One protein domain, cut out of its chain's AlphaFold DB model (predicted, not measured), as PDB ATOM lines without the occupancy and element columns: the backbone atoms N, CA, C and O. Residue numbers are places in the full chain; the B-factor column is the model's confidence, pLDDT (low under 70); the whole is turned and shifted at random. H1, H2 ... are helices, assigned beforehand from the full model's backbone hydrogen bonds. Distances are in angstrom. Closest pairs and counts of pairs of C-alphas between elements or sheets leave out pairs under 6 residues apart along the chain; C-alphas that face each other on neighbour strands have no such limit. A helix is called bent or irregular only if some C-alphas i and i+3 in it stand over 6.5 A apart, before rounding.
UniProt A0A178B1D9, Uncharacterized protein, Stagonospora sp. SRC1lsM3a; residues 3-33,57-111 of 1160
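AT A GLANCE: This is residues 3 to 33 and 57 to 111 of the 1160 residues of an uncharacterized protein of Stagonospora sp. SRC1lsM3a (UniProt A0A178B1D9). Two long helices, H2 and H3, run side by side without touching; H4 turns off H3 as an L, and H5 and H6 fold back beside H4. Printed are 86 residues with six named helices, H1 to H6, all helix, loose (radius of gyration of the C-alphas 15.5 A), flat, spanning 44 by 34 by 13 A.

IN THESE COORDINATES: Find C-alpha 8 at (38.936, -16.439, -17.506), where H1 runs to 13. H2 is residues 15 to 33, 26.7 A; H3 is residues 60 to 78, 26.4 A; H4 is residues 80 to 92, irregular, C-alphas 84 and 87 being 7.6 A apart; H5 is residues 95 to 98; H6 is residues 100 to 106, with C-alpha 106 at (45.354, -30.360, -32.213).

HOW THE PARTS SIT: H1 is close to but not clearly touching H2, C-alphas of Leu 11 and His 17 closest at 6.7 A. H2 and H3 are near each other. H3 touches H4 about perpendicular, 85 degrees, C-alphas of Leu 76 and Ala 83 closest at 5.2 A. H5 only just touches H4 and H6, with 3 pairs of C-alphas within 8 A each, only at the corner. Every O i to N i+4 pair is within hydrogen-bond range in H2 and H3; H4 has 7 of 9, H6 2 of 3, H1 0 of 2 but 3 of 3 O i to N i+3; H5 is too short.

THE WHOLE: Residues 34 to 56 are cut, leaving 13.5 A between C-alphas 33 and 57. Confidence is under 70 in 45 residues, among them 3 to 21.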
ATOM      1  N   TRP A   3      43.637 -24.189 -10.592       38.44
ATOM      2  CA  TRP A   3      43.822 -22.746 -10.841       38.44
ATOM      3  C   TRP A   3      43.472 -22.328 -12.283       38.44
ATOM      4  O   TRP A   3      42.865 -21.285 -12.486       38.44
ATOM      5  N   TRP A   4      43.750 -23.179 -13.277       45.16
ATOM      6  CA  TRP A   4      43.443 -22.908 -14.690       45.16
ATOM      7  C   TRP A   4      41.954 -23.041 -15.058       45.16
ATOM      8  O   TRP A   4      41.592 -22.789 -16.202       45.16
ATOM      9  N   ARG A   5      41.089 -23.476 -14.127       48.84
ATOM     10  CA  ARG A   5      39.652 -23.713 -14.367       48.84
ATOM     11  C   ARG A   5      38.721 -22.729 -13.651       48.84
ATOM     12  O   ARG A   5      37.508 -22.902 -13.733       48.84
ATOM     13  N   ARG A   6      39.245 -21.726 -12.934       47.69
ATOM     14  CA  ARG A   6      38.427 -20.715 -12.244       47.69
ATOM     15  C   ARG A   6      38.636 -19.332 -12.860       47.69
ATOM     16  O   ARG A   6      39.675 -18.720 -12.658       47.69
ATOM     17  N   ASP A   7      37.596 -18.906 -13.573       47.91
ATOM     18  CA  ASP A   7      37.345 -17.580 -14.149       47.91
ATOM     19  C   ASP A   7      38.382 -17.041 -15.175       47.91
ATOM     20  O   ASP A   7      39.471 -16.592 -14.802       47.91
ATOM     21  N   PRO A   8      38.050 -17.003 -16.486       53.00
ATOM     22  CA  PRO A   8      38.936 -16.439 -17.506       53.00
ATOM     23  C   PRO A   8      39.116 -14.913 -17.392       53.00
ATOM     24  O   PRO A   8      40.099 -14.385 -17.917       53.00
ATOM     25  N   SER A   9      38.228 -14.188 -16.697       54.53
ATOM     26  CA  SER A   9      38.341 -12.734 -16.524       54.53
ATOM     27  C   SER A   9      39.584 -12.354 -15.710       54.53
ATOM     28  O   SER A   9      40.318 -11.436 -16.091       54.53
ATOM     29  N   LEU A  10      39.899 -13.121 -14.659       56.47
ATOM     30  CA  LEU A  10      41.076 -12.926 -13.807       56.47
ATOM     31  C   LEU A  10      42.383 -13.068 -14.598       56.47
ATOM     32  O   LEU A  10      43.343 -12.328 -14.366       56.47
ATOM     33  N   LEU A  11      42.414 -13.970 -15.583       59.53
ATOM     34  CA  LEU A  11      43.601 -14.217 -16.395       59.53
ATOM     35  C   LEU A  11      43.991 -12.986 -17.228       59.53
ATOM     36  O   LEU A  11      45.185 -12.710 -17.357       59.53
ATOM     37  N   THR A  12      43.022 -12.189 -17.695       54.66
ATOM     38  CA  THR A  12      43.285 -10.938 -18.439       54.66
ATOM     39  C   THR A  12      44.086  -9.911 -17.630       54.66
ATOM     40  O   THR A  12      44.850  -9.129 -18.199       54.66
ATOM     41  N   ARG A  13      43.964  -9.938 -16.293       55.12
ATOM     42  CA  ARG A  13      44.676  -9.035 -15.376       55.12
ATOM     43  C   ARG A  13      46.085  -9.527 -15.022       55.12
ATOM     44  O   ARG A  13      46.882  -8.728 -14.531       55.12
ATOM     45  N   SER A  14      46.410 -10.795 -15.294       66.44
ATOM     46  CA  SER A  14      47.677 -11.421 -14.886       66.44
ATOM     47  C   SER A  14      48.921 -10.807 -15.561       66.44
ATOM     48  O   SER A  14      48.868 -10.432 -16.739       66.44
ATOM     49  N   PRO A  15      50.087 -10.768 -14.878       56.50
ATOM     50  CA  PRO A  15      51.346 -10.320 -15.481       56.50
ATOM     51  C   PRO A  15      51.747 -11.131 -16.721       56.50
ATOM     52  O   PRO A  15      52.239 -10.561 -17.690       56.50
ATOM     53  N   ILE A  16      51.464 -12.440 -16.732       58.00
ATOM     54  CA  ILE A  16      51.728 -13.331 -17.874       58.00
ATOM     55  C   ILE A  16      50.902 -12.906 -19.095       58.00
ATOM     56  O   ILE A  16      51.440 -12.819 -20.197       58.00
ATOM     57  N   HIS A  17      49.619 -12.571 -18.915       63.78
ATOM     58  CA  HIS A  17      48.780 -12.077 -20.008       63.78
ATOM     59  C   HIS A  17      49.232 -10.694 -20.499       63.78
ATOM     60  O   HIS A  17      49.283 -10.465 -21.707       63.78
ATOM     61  N   ARG A  18      49.644  -9.789 -19.596       67.00
ATOM     62  CA  ARG A  18      50.233  -8.486 -19.969       67.00
ATOM     63  C   ARG A  18      51.544  -8.645 -20.752       67.00
ATOM     64  O   ARG A  18      51.744  -7.948 -21.745       67.00
ATOM     65  N   TYR A  19      52.410  -9.575 -20.347       63.19
ATOM     66  CA  TYR A  19      53.660  -9.890 -21.045       63.19
ATOM     67  C   TYR A  19      53.395 -10.493 -22.430       63.19
ATOM     68  O   TYR A  19      53.936 -10.008 -23.422       63.19
ATOM     69  N   ALA A  20      52.488 -11.472 -22.526       61.19
ATOM     70  CA  ALA A  20      52.060 -12.046 -23.800       61.19
ATOM     71  C   ALA A  20      51.455 -10.981 -24.731       61.19
ATOM     72  O   ALA A  20      51.843 -10.901 -25.893       61.19
ATOM     73  N   GLN A  21      50.578 -10.098 -24.230       68.62
ATOM     74  CA  GLN A  21      50.047  -8.978 -25.017       68.62
ATOM     75  C   GLN A  21      51.139  -8.011 -25.501       68.62
ATOM     76  O   GLN A  21      51.039  -7.527 -26.629       68.62
ATOM     77  N   ARG A  22      52.171  -7.728 -24.690       71.56
ATOM     78  CA  ARG A  22      53.314  -6.893 -25.100       71.56
ATOM     79  C   ARG A  22      54.084  -7.562 -26.242       71.56
ATOM     80  O   ARG A  22      54.127  -7.005 -27.330       71.56
ATOM     81  N   VAL A  23      54.527  -8.805 -26.046       62.34
ATOM     82  CA  VAL A  23      55.208  -9.618 -27.071       62.34
ATOM     83  C   VAL A  23      54.375  -9.727 -28.360       62.34
ATOM     84  O   VAL A  23      54.909  -9.636 -29.464       62.34
ATOM     85  N   PHE A  24      53.050  -9.857 -28.254       62.84
ATOM     86  CA  PHE A  24      52.160  -9.870 -29.417       62.84
ATOM     87  C   PHE A  24      52.062  -8.513 -30.121       62.84
ATOM     88  O   PHE A  24      52.066  -8.500 -31.349       62.84
ATOM     89  N   ARG A  25      52.029  -7.387 -29.397       68.69
ATOM     90  CA  ARG A  25      52.115  -6.044 -30.004       68.69
ATOM     91  C   ARG A  25      53.456  -5.829 -30.702       68.69
ATOM     92  O   ARG A  25      53.466  -5.299 -31.809       68.69
ATOM     93  N   ASP A  26      54.551  -6.290 -30.106       62.72
ATOM     94  CA  ASP A  26      55.899  -6.130 -30.653       62.72
ATOM     95  C   ASP A  26      56.071  -6.943 -31.949       62.72
ATOM     96  O   ASP A  26      56.498  -6.401 -32.968       62.72
ATOM     97  N   HIS A  27      55.636  -8.209 -31.980       59.12
ATOM     98  CA  HIS A  27      55.624  -8.998 -33.220       59.12
ATOM     99  C   HIS A  27      54.649  -8.447 -34.277       59.12
ATOM    100  O   HIS A  27      54.979  -8.435 -35.462       59.12
ATOM    101  N   GLU A  28      53.475  -7.946 -33.879       62.25
ATOM    102  CA  GLU A  28      52.522  -7.299 -34.792       62.25
ATOM    103  C   GLU A  28      53.103  -5.999 -35.392       62.25
ATOM    104  O   GLU A  28      52.870  -5.697 -36.564       62.25
ATOM    105  N   ALA A  29      53.925  -5.262 -34.637       63.53
ATOM    106  CA  ALA A  29      54.667  -4.099 -35.121       63.53
ATOM    107  C   ALA A  29      55.839  -4.484 -36.047       63.53
ATOM    108  O   ALA A  29      56.028  -3.846 -37.085       63.53
ATOM    109  N   VAL A  30      56.589  -5.548 -35.741       61.50
ATOM    110  CA  VAL A  30      57.673  -6.060 -36.609       61.50
ATOM    111  C   VAL A  30      57.121  -6.534 -37.959       61.50
ATOM    112  O   VAL A  30      57.664  -6.181 -39.006       61.50
ATOM    113  N   LEU A  31      55.995  -7.254 -37.960       55.50
ATOM    114  CA  LEU A  31      55.325  -7.683 -39.194       55.50
ATOM    115  C   LEU A  31      54.752  -6.503 -40.002       55.50
ATOM    116  O   LEU A  31      54.763  -6.556 -41.228       55.50
ATOM    117  N   ARG A  32      54.316  -5.411 -39.355       55.84
ATOM    118  CA  ARG A  32      53.909  -4.173 -40.053       55.84
ATOM    119  C   ARG A  32      55.082  -3.356 -40.609       55.84
ATOM    120  O   ARG A  32      54.888  -2.623 -41.572       55.84
ATOM    121  N   THR A  33      56.274  -3.437 -40.015       53.72
ATOM    122  CA  THR A  33      57.406  -2.542 -40.343       53.72
ATOM    123  C   THR A  33      58.397  -3.093 -41.375       53.72
ATOM    124  O   THR A  33      59.168  -2.306 -41.920       53.72
ATOM    125  N   ASN A  57      48.937  -6.240 -51.370       87.69
ATOM    126  CA  ASN A  57      50.387  -6.015 -51.335       87.69
ATOM    127  C   ASN A  57      51.154  -7.024 -50.452       87.69
ATOM    128  O   ASN A  57      52.352  -6.861 -50.253       87.69
ATOM    129  N   MET A  58      50.483  -8.038 -49.895       90.88
ATOM    130  CA  MET A  58      51.088  -9.081 -49.049       90.88
ATOM    131  C   MET A  58      51.257 -10.376 -49.856       90.88
ATOM    132  O   MET A  58      50.393 -10.690 -50.677       90.88
ATOM    133  N   SER A  59      52.324 -11.156 -49.659       90.12
ATOM    134  CA  SER A  59      52.490 -12.462 -50.326       90.12
ATOM    135  C   SER A  59      51.521 -13.527 -49.785       90.12
ATOM    136  O   SER A  59      50.944 -13.373 -48.707       90.12
ATOM    137  N   ASP A  60      51.329 -14.637 -50.511       84.56
ATOM    138  CA  ASP A  60      50.513 -15.755 -50.002       84.56
ATOM    139  C   ASP A  60      51.118 -16.398 -48.750       84.56
ATOM    140  O   ASP A  60      50.375 -16.838 -47.875       84.56
ATOM    141  N   LEU A  61      52.450 -16.426 -48.642       80.06
ATOM    142  CA  LEU A  61      53.151 -17.015 -47.504       80.06
ATOM    143  C   LEU A  61      53.012 -16.141 -46.251       80.06
ATOM    144  O   LEU A  61      52.616 -16.654 -45.207       80.06
ATOM    145  N   GLU A  62      53.218 -14.826 -46.365       82.81
ATOM    146  CA  GLU A  62      52.961 -13.875 -45.270       82.81
ATOM    147  C   GLU A  62      51.481 -13.876 -44.865       82.81
ATOM    148  O   GLU A  62      51.160 -13.881 -43.679       82.81
ATOM    149  N   TRP A  63      50.553 -13.945 -45.828       89.62
ATOM    150  CA  TRP A  63      49.118 -14.007 -45.532       89.62
ATOM    151  C   TRP A  63      48.711 -15.321 -44.855       89.62
ATOM    152  O   TRP A  63      47.857 -15.329 -43.963       89.62
ATOM    153  N   MET A  64      49.336 -16.439 -45.234       87.25
ATOM    154  CA  MET A  64      49.164 -17.731 -44.572       87.25
ATOM    155  C   MET A  64      49.722 -17.689 -43.142       87.25
ATOM    156  O   MET A  64      49.021 -18.090 -42.211       87.25
ATOM    157  N   GLN A  65      50.928 -17.145 -42.947       81.19
ATOM    158  CA  GLN A  65      51.535 -16.930 -41.629       81.19
ATOM    159  C   GLN A  65      50.660 -16.035 -40.744       81.19
ATOM    160  O   GLN A  65      50.364 -16.409 -39.611       81.19
ATOM    161  N   LEU A  66      50.162 -14.910 -41.265       86.38
ATOM    162  CA  LEU A  66      49.298 -13.988 -40.529       86.38
ATOM    163  C   LEU A  66      47.959 -14.650 -40.149       86.38
ATOM    164  O   LEU A  66      47.501 -14.518 -39.015       86.38
ATOM    165  N   LYS A  67      47.368 -15.459 -41.040       87.56
ATOM    166  CA  LYS A  67      46.196 -16.297 -40.721       87.56
ATOM    167  C   LYS A  67      46.488 -17.364 -39.664       87.56
ATOM    168  O   LYS A  67      45.618 -17.637 -38.835       87.56
ATOM    169  N   HIS A  68      47.679 -17.963 -39.656       80.62
ATOM    170  CA  HIS A  68      48.099 -18.882 -38.593       80.62
ATOM    171  C   HIS A  68      48.301 -18.158 -37.257       80.62
ATOM    172  O   HIS A  68      47.799 -18.634 -36.239       80.62
ATOM    173  N   TYR A  69      48.942 -16.990 -37.268       85.25
ATOM    174  CA  TYR A  69      49.134 -16.138 -36.098       85.25
ATOM    175  C   TYR A  69      47.794 -15.713 -35.486       85.25
ATOM    176  O   TYR A  69      47.578 -15.940 -34.298       85.25
ATOM    177  N   TYR A  70      46.839 -15.217 -36.284       85.94
ATOM    178  CA  TYR A  70      45.495 -14.890 -35.793       85.94
ATOM    179  C   TYR A  70      44.744 -16.112 -35.245       85.94
ATOM    180  O   TYR A  70      44.097 -16.006 -34.205       85.94
ATOM    181  N   ARG A  71      44.846 -17.288 -35.883       85.06
ATOM    182  CA  ARG A  71      44.226 -18.527 -35.372       85.06
ATOM    183  C   ARG A  71      44.824 -18.983 -34.041       85.06
ATOM    184  O   ARG A  71      44.082 -19.434 -33.173       85.06
ATOM    185  N   TRP A  72      46.142 -18.881 -33.876       82.94
ATOM    186  CA  TRP A  72      46.825 -19.266 -32.643       82.94
ATOM    187  C   TRP A  72      46.591 -18.244 -31.520       82.94
ATOM    188  O   TRP A  72      46.205 -18.637 -30.423       82.94
ATOM    189  N   ARG A  73      46.684 -16.941 -31.820       85.00
ATOM    190  CA  ARG A  73      46.304 -15.851 -30.909       85.00
ATOM    191  C   ARG A  73      44.856 -15.986 -30.449       85.00
ATOM    192  O   ARG A  73      44.618 -15.897 -29.252       85.00
ATOM    193  N   LYS A  74      43.917 -16.289 -31.358       88.75
ATOM    194  CA  LYS A  74      42.527 -16.567 -30.983       88.75
ATOM    195  C   LYS A  74      42.420 -17.785 -30.058       88.75
ATOM    196  O   LYS A  74      41.865 -17.636 -28.983       88.75
ATOM    197  N   ARG A  75      43.018 -18.940 -30.393       84.75
ATOM    198  CA  ARG A  75      43.042 -20.114 -29.487       84.75
ATOM    199  C   ARG A  75      43.553 -19.751 -28.082       84.75
ATOM    200  O   ARG A  75      42.983 -20.206 -27.102       84.75
ATOM    201  N   LEU A  76      44.599 -18.925 -27.993       84.25
ATOM    202  CA  LEU A  76      45.232 -18.511 -26.735       84.25
ATOM    203  C   LEU A  76      44.437 -17.428 -25.973       84.25
ATOM    204  O   LEU A  76      44.609 -17.289 -24.766       84.25
ATOM    205  N   GLN A  77      43.552 -16.690 -26.650       86.00
ATOM    206  CA  GLN A  77      42.559 -15.805 -26.029       86.00
ATOM    207  C   GLN A  77      41.300 -16.567 -25.583       86.00
ATOM    208  O   GLN A  77      40.784 -16.276 -24.509       86.00
ATOM    209  N   ASP A  78      40.833 -17.536 -26.380       87.56
ATOM    210  CA  ASP A  78      39.642 -18.352 -26.109       87.56
ATOM    211  C   ASP A  78      39.868 -19.306 -24.912       87.56
ATOM    212  O   ASP A  78      39.023 -19.396 -24.025       87.56
ATOM    213  N   ASP A  79      41.004 -20.019 -24.874       91.31
ATOM    214  CA  ASP A  79      41.416 -20.890 -23.759       91.31
ATOM    215  C   ASP A  79      42.957 -21.042 -23.738       91.31
ATOM    216  O   ASP A  79      43.512 -21.900 -24.438       91.31
ATOM    217  N   PRO A  80      43.693 -20.237 -22.944       85.62
ATOM    218  CA  PRO A  80      45.156 -20.285 -22.908       85.62
ATOM    219  C   PRO A  80      45.700 -21.600 -22.341       85.62
ATOM    220  O   PRO A  80      46.770 -22.046 -22.761       85.62
ATOM    221  N   TYR A  81      44.981 -22.255 -21.421       89.56
ATOM    222  CA  TYR A  81      45.430 -23.524 -20.852       89.56
ATOM    223  C   TYR A  81      45.367 -24.635 -21.902       89.56
ATOM    224  O   TYR A  81      46.325 -25.384 -22.075       89.56
ATOM    225  N   LYS A  82      44.281 -24.699 -22.674       87.38
ATOM    226  CA  LYS A  82      44.115 -25.652 -23.778       87.38
ATOM    227  C   LYS A  82      44.948 -25.289 -25.008       87.38
ATOM    228  O   LYS A  82      45.374 -26.191 -25.725       87.38
ATOM    229  N   ALA A  83      45.249 -24.010 -25.236       85.75
ATOM    230  CA  ALA A  83      46.158 -23.584 -26.300       85.75
ATOM    231  C   ALA A  83      47.618 -24.000 -26.054       85.75
ATOM    232  O   ALA A  83      48.322 -24.298 -27.019       85.75
ATOM    233  N   ILE A  84      48.065 -24.027 -24.791       87.06
ATOM    234  CA  ILE A  84      49.439 -24.393 -24.409       87.06
ATOM    235  C   ILE A  84      49.545 -25.889 -24.077       87.06
ATOM    236  O   ILE A  84      50.406 -26.583 -24.607       87.06
ATOM    237  N   PHE A  85      48.655 -26.400 -23.224       88.12
ATOM    238  CA  PHE A  85      48.724 -27.752 -22.659       88.12
ATOM    239  C   PHE A  85      47.645 -28.702 -23.185       88.12
ATOM    240  O   PHE A  85      47.681 -29.883 -22.854       88.12
ATOM    241  N   GLY A  86      46.682 -28.242 -23.992       89.94
ATOM    242  CA  GLY A  86      45.557 -29.074 -24.440       89.94
ATOM    243  C   GLY A  86      45.993 -30.316 -25.217       89.94
ATOM    244  O   GLY A  86      45.444 -31.388 -24.987       89.94
ATOM    245  N   ALA A  87      47.034 -30.201 -26.049       79.94
ATOM    246  CA  ALA A  87      47.615 -31.341 -26.757       79.94
ATOM    247  C   ALA A  87      48.217 -32.377 -25.785       79.94
ATOM    248  O   ALA A  87      47.889 -33.558 -25.854       79.94
ATOM    249  N   SER A  88      49.035 -31.936 -24.823       83.62
ATOM    250  CA  SER A  88      49.607 -32.805 -23.785       83.62
ATOM    251  C   SER A  88      48.529 -33.425 -22.896       83.62
ATOM    252  O   SER A  88      48.610 -34.596 -22.548       83.62
ATOM    253  N   ASN A  89      47.498 -32.657 -22.545       85.56
ATOM    254  CA  ASN A  89      46.428 -33.092 -21.661       85.56
ATOM    255  C   ASN A  89      45.515 -34.114 -22.357       85.56
ATOM    256  O   ASN A  89      45.206 -35.142 -21.774       85.56
ATOM    257  N   ASP A  90      45.123 -33.908 -23.618       82.00
ATOM    258  CA  ASP A  90      44.369 -34.920 -24.375       82.00
ATOM    259  C   ASP A  90      45.205 -36.181 -24.680       82.00
ATOM    260  O   ASP A  90      44.645 -37.276 -24.727       82.00
ATOM    261  N   MET A  91      46.531 -36.056 -24.832       79.12
ATOM    262  CA  MET A  91      47.445 -37.201 -24.935       79.12
ATOM    263  C   MET A  91      47.497 -38.007 -23.626       79.12
ATOM    264  O   MET A  91      47.361 -39.225 -23.662       79.12
ATOM    265  N   LEU A  92      47.611 -37.334 -22.473       82.00
ATOM    266  CA  LEU A  92      47.544 -37.960 -21.143       82.00
ATOM    267  C   LEU A  92      46.165 -38.575 -20.843       82.00
ATOM    268  O   LEU A  92      46.087 -39.584 -20.156       82.00
ATOM    269  N   ASN A  93      45.086 -38.023 -21.407       79.75
ATOM    270  CA  ASN A  93      43.741 -38.612 -21.375       79.75
ATOM    271  C   ASN A  93      43.531 -39.697 -22.465       79.75
ATOM    272  O   ASN A  93      42.394 -39.950 -22.865       79.75
ATOM    273  N   GLY A  94      44.598 -40.288 -23.018       83.88
ATOM    274  CA  GLY A  94      44.565 -41.409 -23.972       83.88
ATOM    275  C   GLY A  94      44.079 -41.091 -25.397       83.88
ATOM    276  O   GLY A  94      44.377 -41.839 -26.329       83.88
ATOM    277  N   LYS A  95      43.391 -39.963 -25.613       81.00
ATOM    278  CA  LYS A  95      42.806 -39.580 -26.916       81.00
ATOM    279  C   LYS A  95      43.861 -39.476 -28.017       81.00
ATOM    280  O   LYS A  95      43.590 -39.809 -29.169       81.00
ATOM    281  N   GLY A  96      45.062 -39.028 -27.649       68.00
ATOM    282  CA  GLY A  96      46.139 -38.763 -28.598       68.00
ATOM    283  C   GLY A  96      46.798 -39.986 -29.236       68.00
ATOM    284  O   GLY A  96      47.496 -39.817 -30.230       68.00
ATOM    285  N   LEU A  97      46.572 -41.193 -28.704       61.66
ATOM    286  CA  LEU A  97      47.195 -42.422 -29.209       61.66
ATOM    287  C   LEU A  97      46.297 -43.204 -30.189       61.66
ATOM    288  O   LEU A  97      46.790 -44.048 -30.933       61.66
ATOM    289  N   ILE A  98      44.986 -42.934 -30.190       64.81
ATOM    290  CA  ILE A  98      43.978 -43.745 -30.899       64.81
ATOM    291  C   ILE A  98      43.310 -42.971 -32.050       64.81
ATOM    292  O   ILE A  98      43.001 -43.563 -33.085       64.81
ATOM    293  N   ASP A  99      43.088 -41.658 -31.906       68.88
ATOM    294  CA  ASP A  99      42.329 -40.869 -32.885       68.88
ATOM    295  C   ASP A  99      43.231 -40.038 -33.820       68.88
ATOM    296  O   ASP A  99      43.699 -38.946 -33.485       68.88
ATOM    297  N   TRP A 100      43.419 -40.526 -35.050       64.94
ATOM    298  CA  TRP A 100      44.153 -39.807 -36.100       64.94
ATOM    299  C   TRP A 100      43.502 -38.481 -36.524       64.94
ATOM    300  O   TRP A 100      44.192 -37.598 -37.044       64.94
ATOM    301  N   GLU A 101      42.203 -38.279 -36.279       63.44
ATOM    302  CA  GLU A 101      41.597 -36.965 -36.477       63.44
ATOM    303  C   GLU A 101      41.975 -35.976 -35.368       63.44
ATOM    304  O   GLU A 101      42.061 -34.777 -35.639       63.44
ATOM    305  N   TRP A 102      42.228 -36.437 -34.137       74.25
ATOM    306  CA  TRP A 102      42.671 -35.564 -33.047       74.25
ATOM    307  C   TRP A 102      44.052 -34.973 -33.339       74.25
ATOM    308  O   TRP A 102      44.217 -33.757 -33.222       74.25
ATOM    309  N   ILE A 103      45.013 -35.783 -33.807       67.00
ATOM    310  CA  ILE A 103      46.373 -35.301 -34.120       67.00
ATOM    311  C   ILE A 103      46.280 -34.180 -35.177       67.00
ATOM    312  O   ILE A 103      46.841 -33.099 -34.995       67.00
ATOM    313  N   ASN A 104      45.445 -34.384 -36.205       67.06
ATOM    314  CA  ASN A 104      45.146 -33.428 -37.281       67.06
ATOM    315  C   ASN A 104      44.390 -32.145 -36.863       67.06
ATOM    316  O   ASN A 104      44.382 -31.168 -37.619       67.06
ATOM    317  N   LYS A 105      43.726 -32.129 -35.699       68.94
ATOM    318  CA  LYS A 105      42.975 -30.970 -35.166       68.94
ATOM    319  C   LYS A 105      43.791 -30.183 -34.134       68.94
ATOM    320  O   LYS A 105      43.716 -28.946 -34.085       68.94
ATOM    321  N   SER A 106      44.561 -30.899 -33.317       63.16
ATOM    322  CA  SER A 106      45.354 -30.360 -32.213       63.16
ATOM    323  C   SER A 106      46.653 -29.730 -32.708       63.16
ATOM    324  O   SER A 106      46.885 -28.543 -32.450       63.16
ATOM    325  N   PHE A 107      47.452 -30.470 -33.482       63.06
ATOM    326  CA  PHE A 107      48.741 -29.992 -33.977       63.06
ATOM    327  C   PHE A 107      48.599 -29.129 -35.245       63.06
ATOM    328  O   PHE A 107      47.716 -29.365 -36.076       63.06
ATOM    329  N   PRO A 108      49.452 -28.104 -35.440       64.44
ATOM    330  CA  PRO A 108      49.517 -27.373 -36.702       64.44
ATOM    331  C   PRO A 108      49.892 -28.299 -37.867       64.44
ATOM    332  O   PRO A 108      50.807 -29.107 -37.738       64.44
ATOM    333  N   LYS A 109      49.260 -28.134 -39.038       60.81
ATOM    334  CA  LYS A 109      49.531 -28.980 -40.220       60.81
ATOM    335  C   LYS A 109      51.005 -29.027 -40.645       60.81
ATOM    336  O   LYS A 109      51.455 -30.059 -41.113       60.81
ATOM    337  N   TRP A 110      51.771 -27.953 -40.443       64.25
ATOM    338  CA  TRP A 110      53.213 -27.966 -40.718       64.25
ATOM    339  C   TRP A 110      53.988 -28.904 -39.778       64.25
ATOM    340  O   TRP A 110      54.954 -29.520 -40.197       64.25
ATOM    341  N   MET A 111      53.542 -29.055 -38.529       49.94
ATOM    342  CA  MET A 111      54.172 -29.928 -37.535       49.94
ATOM    343  C   MET A 111      53.845 -31.399 -37.818       49.94
ATOM    344  O   MET A 111      54.724 -32.246 -37.732       49.94
TER     345      MET A 111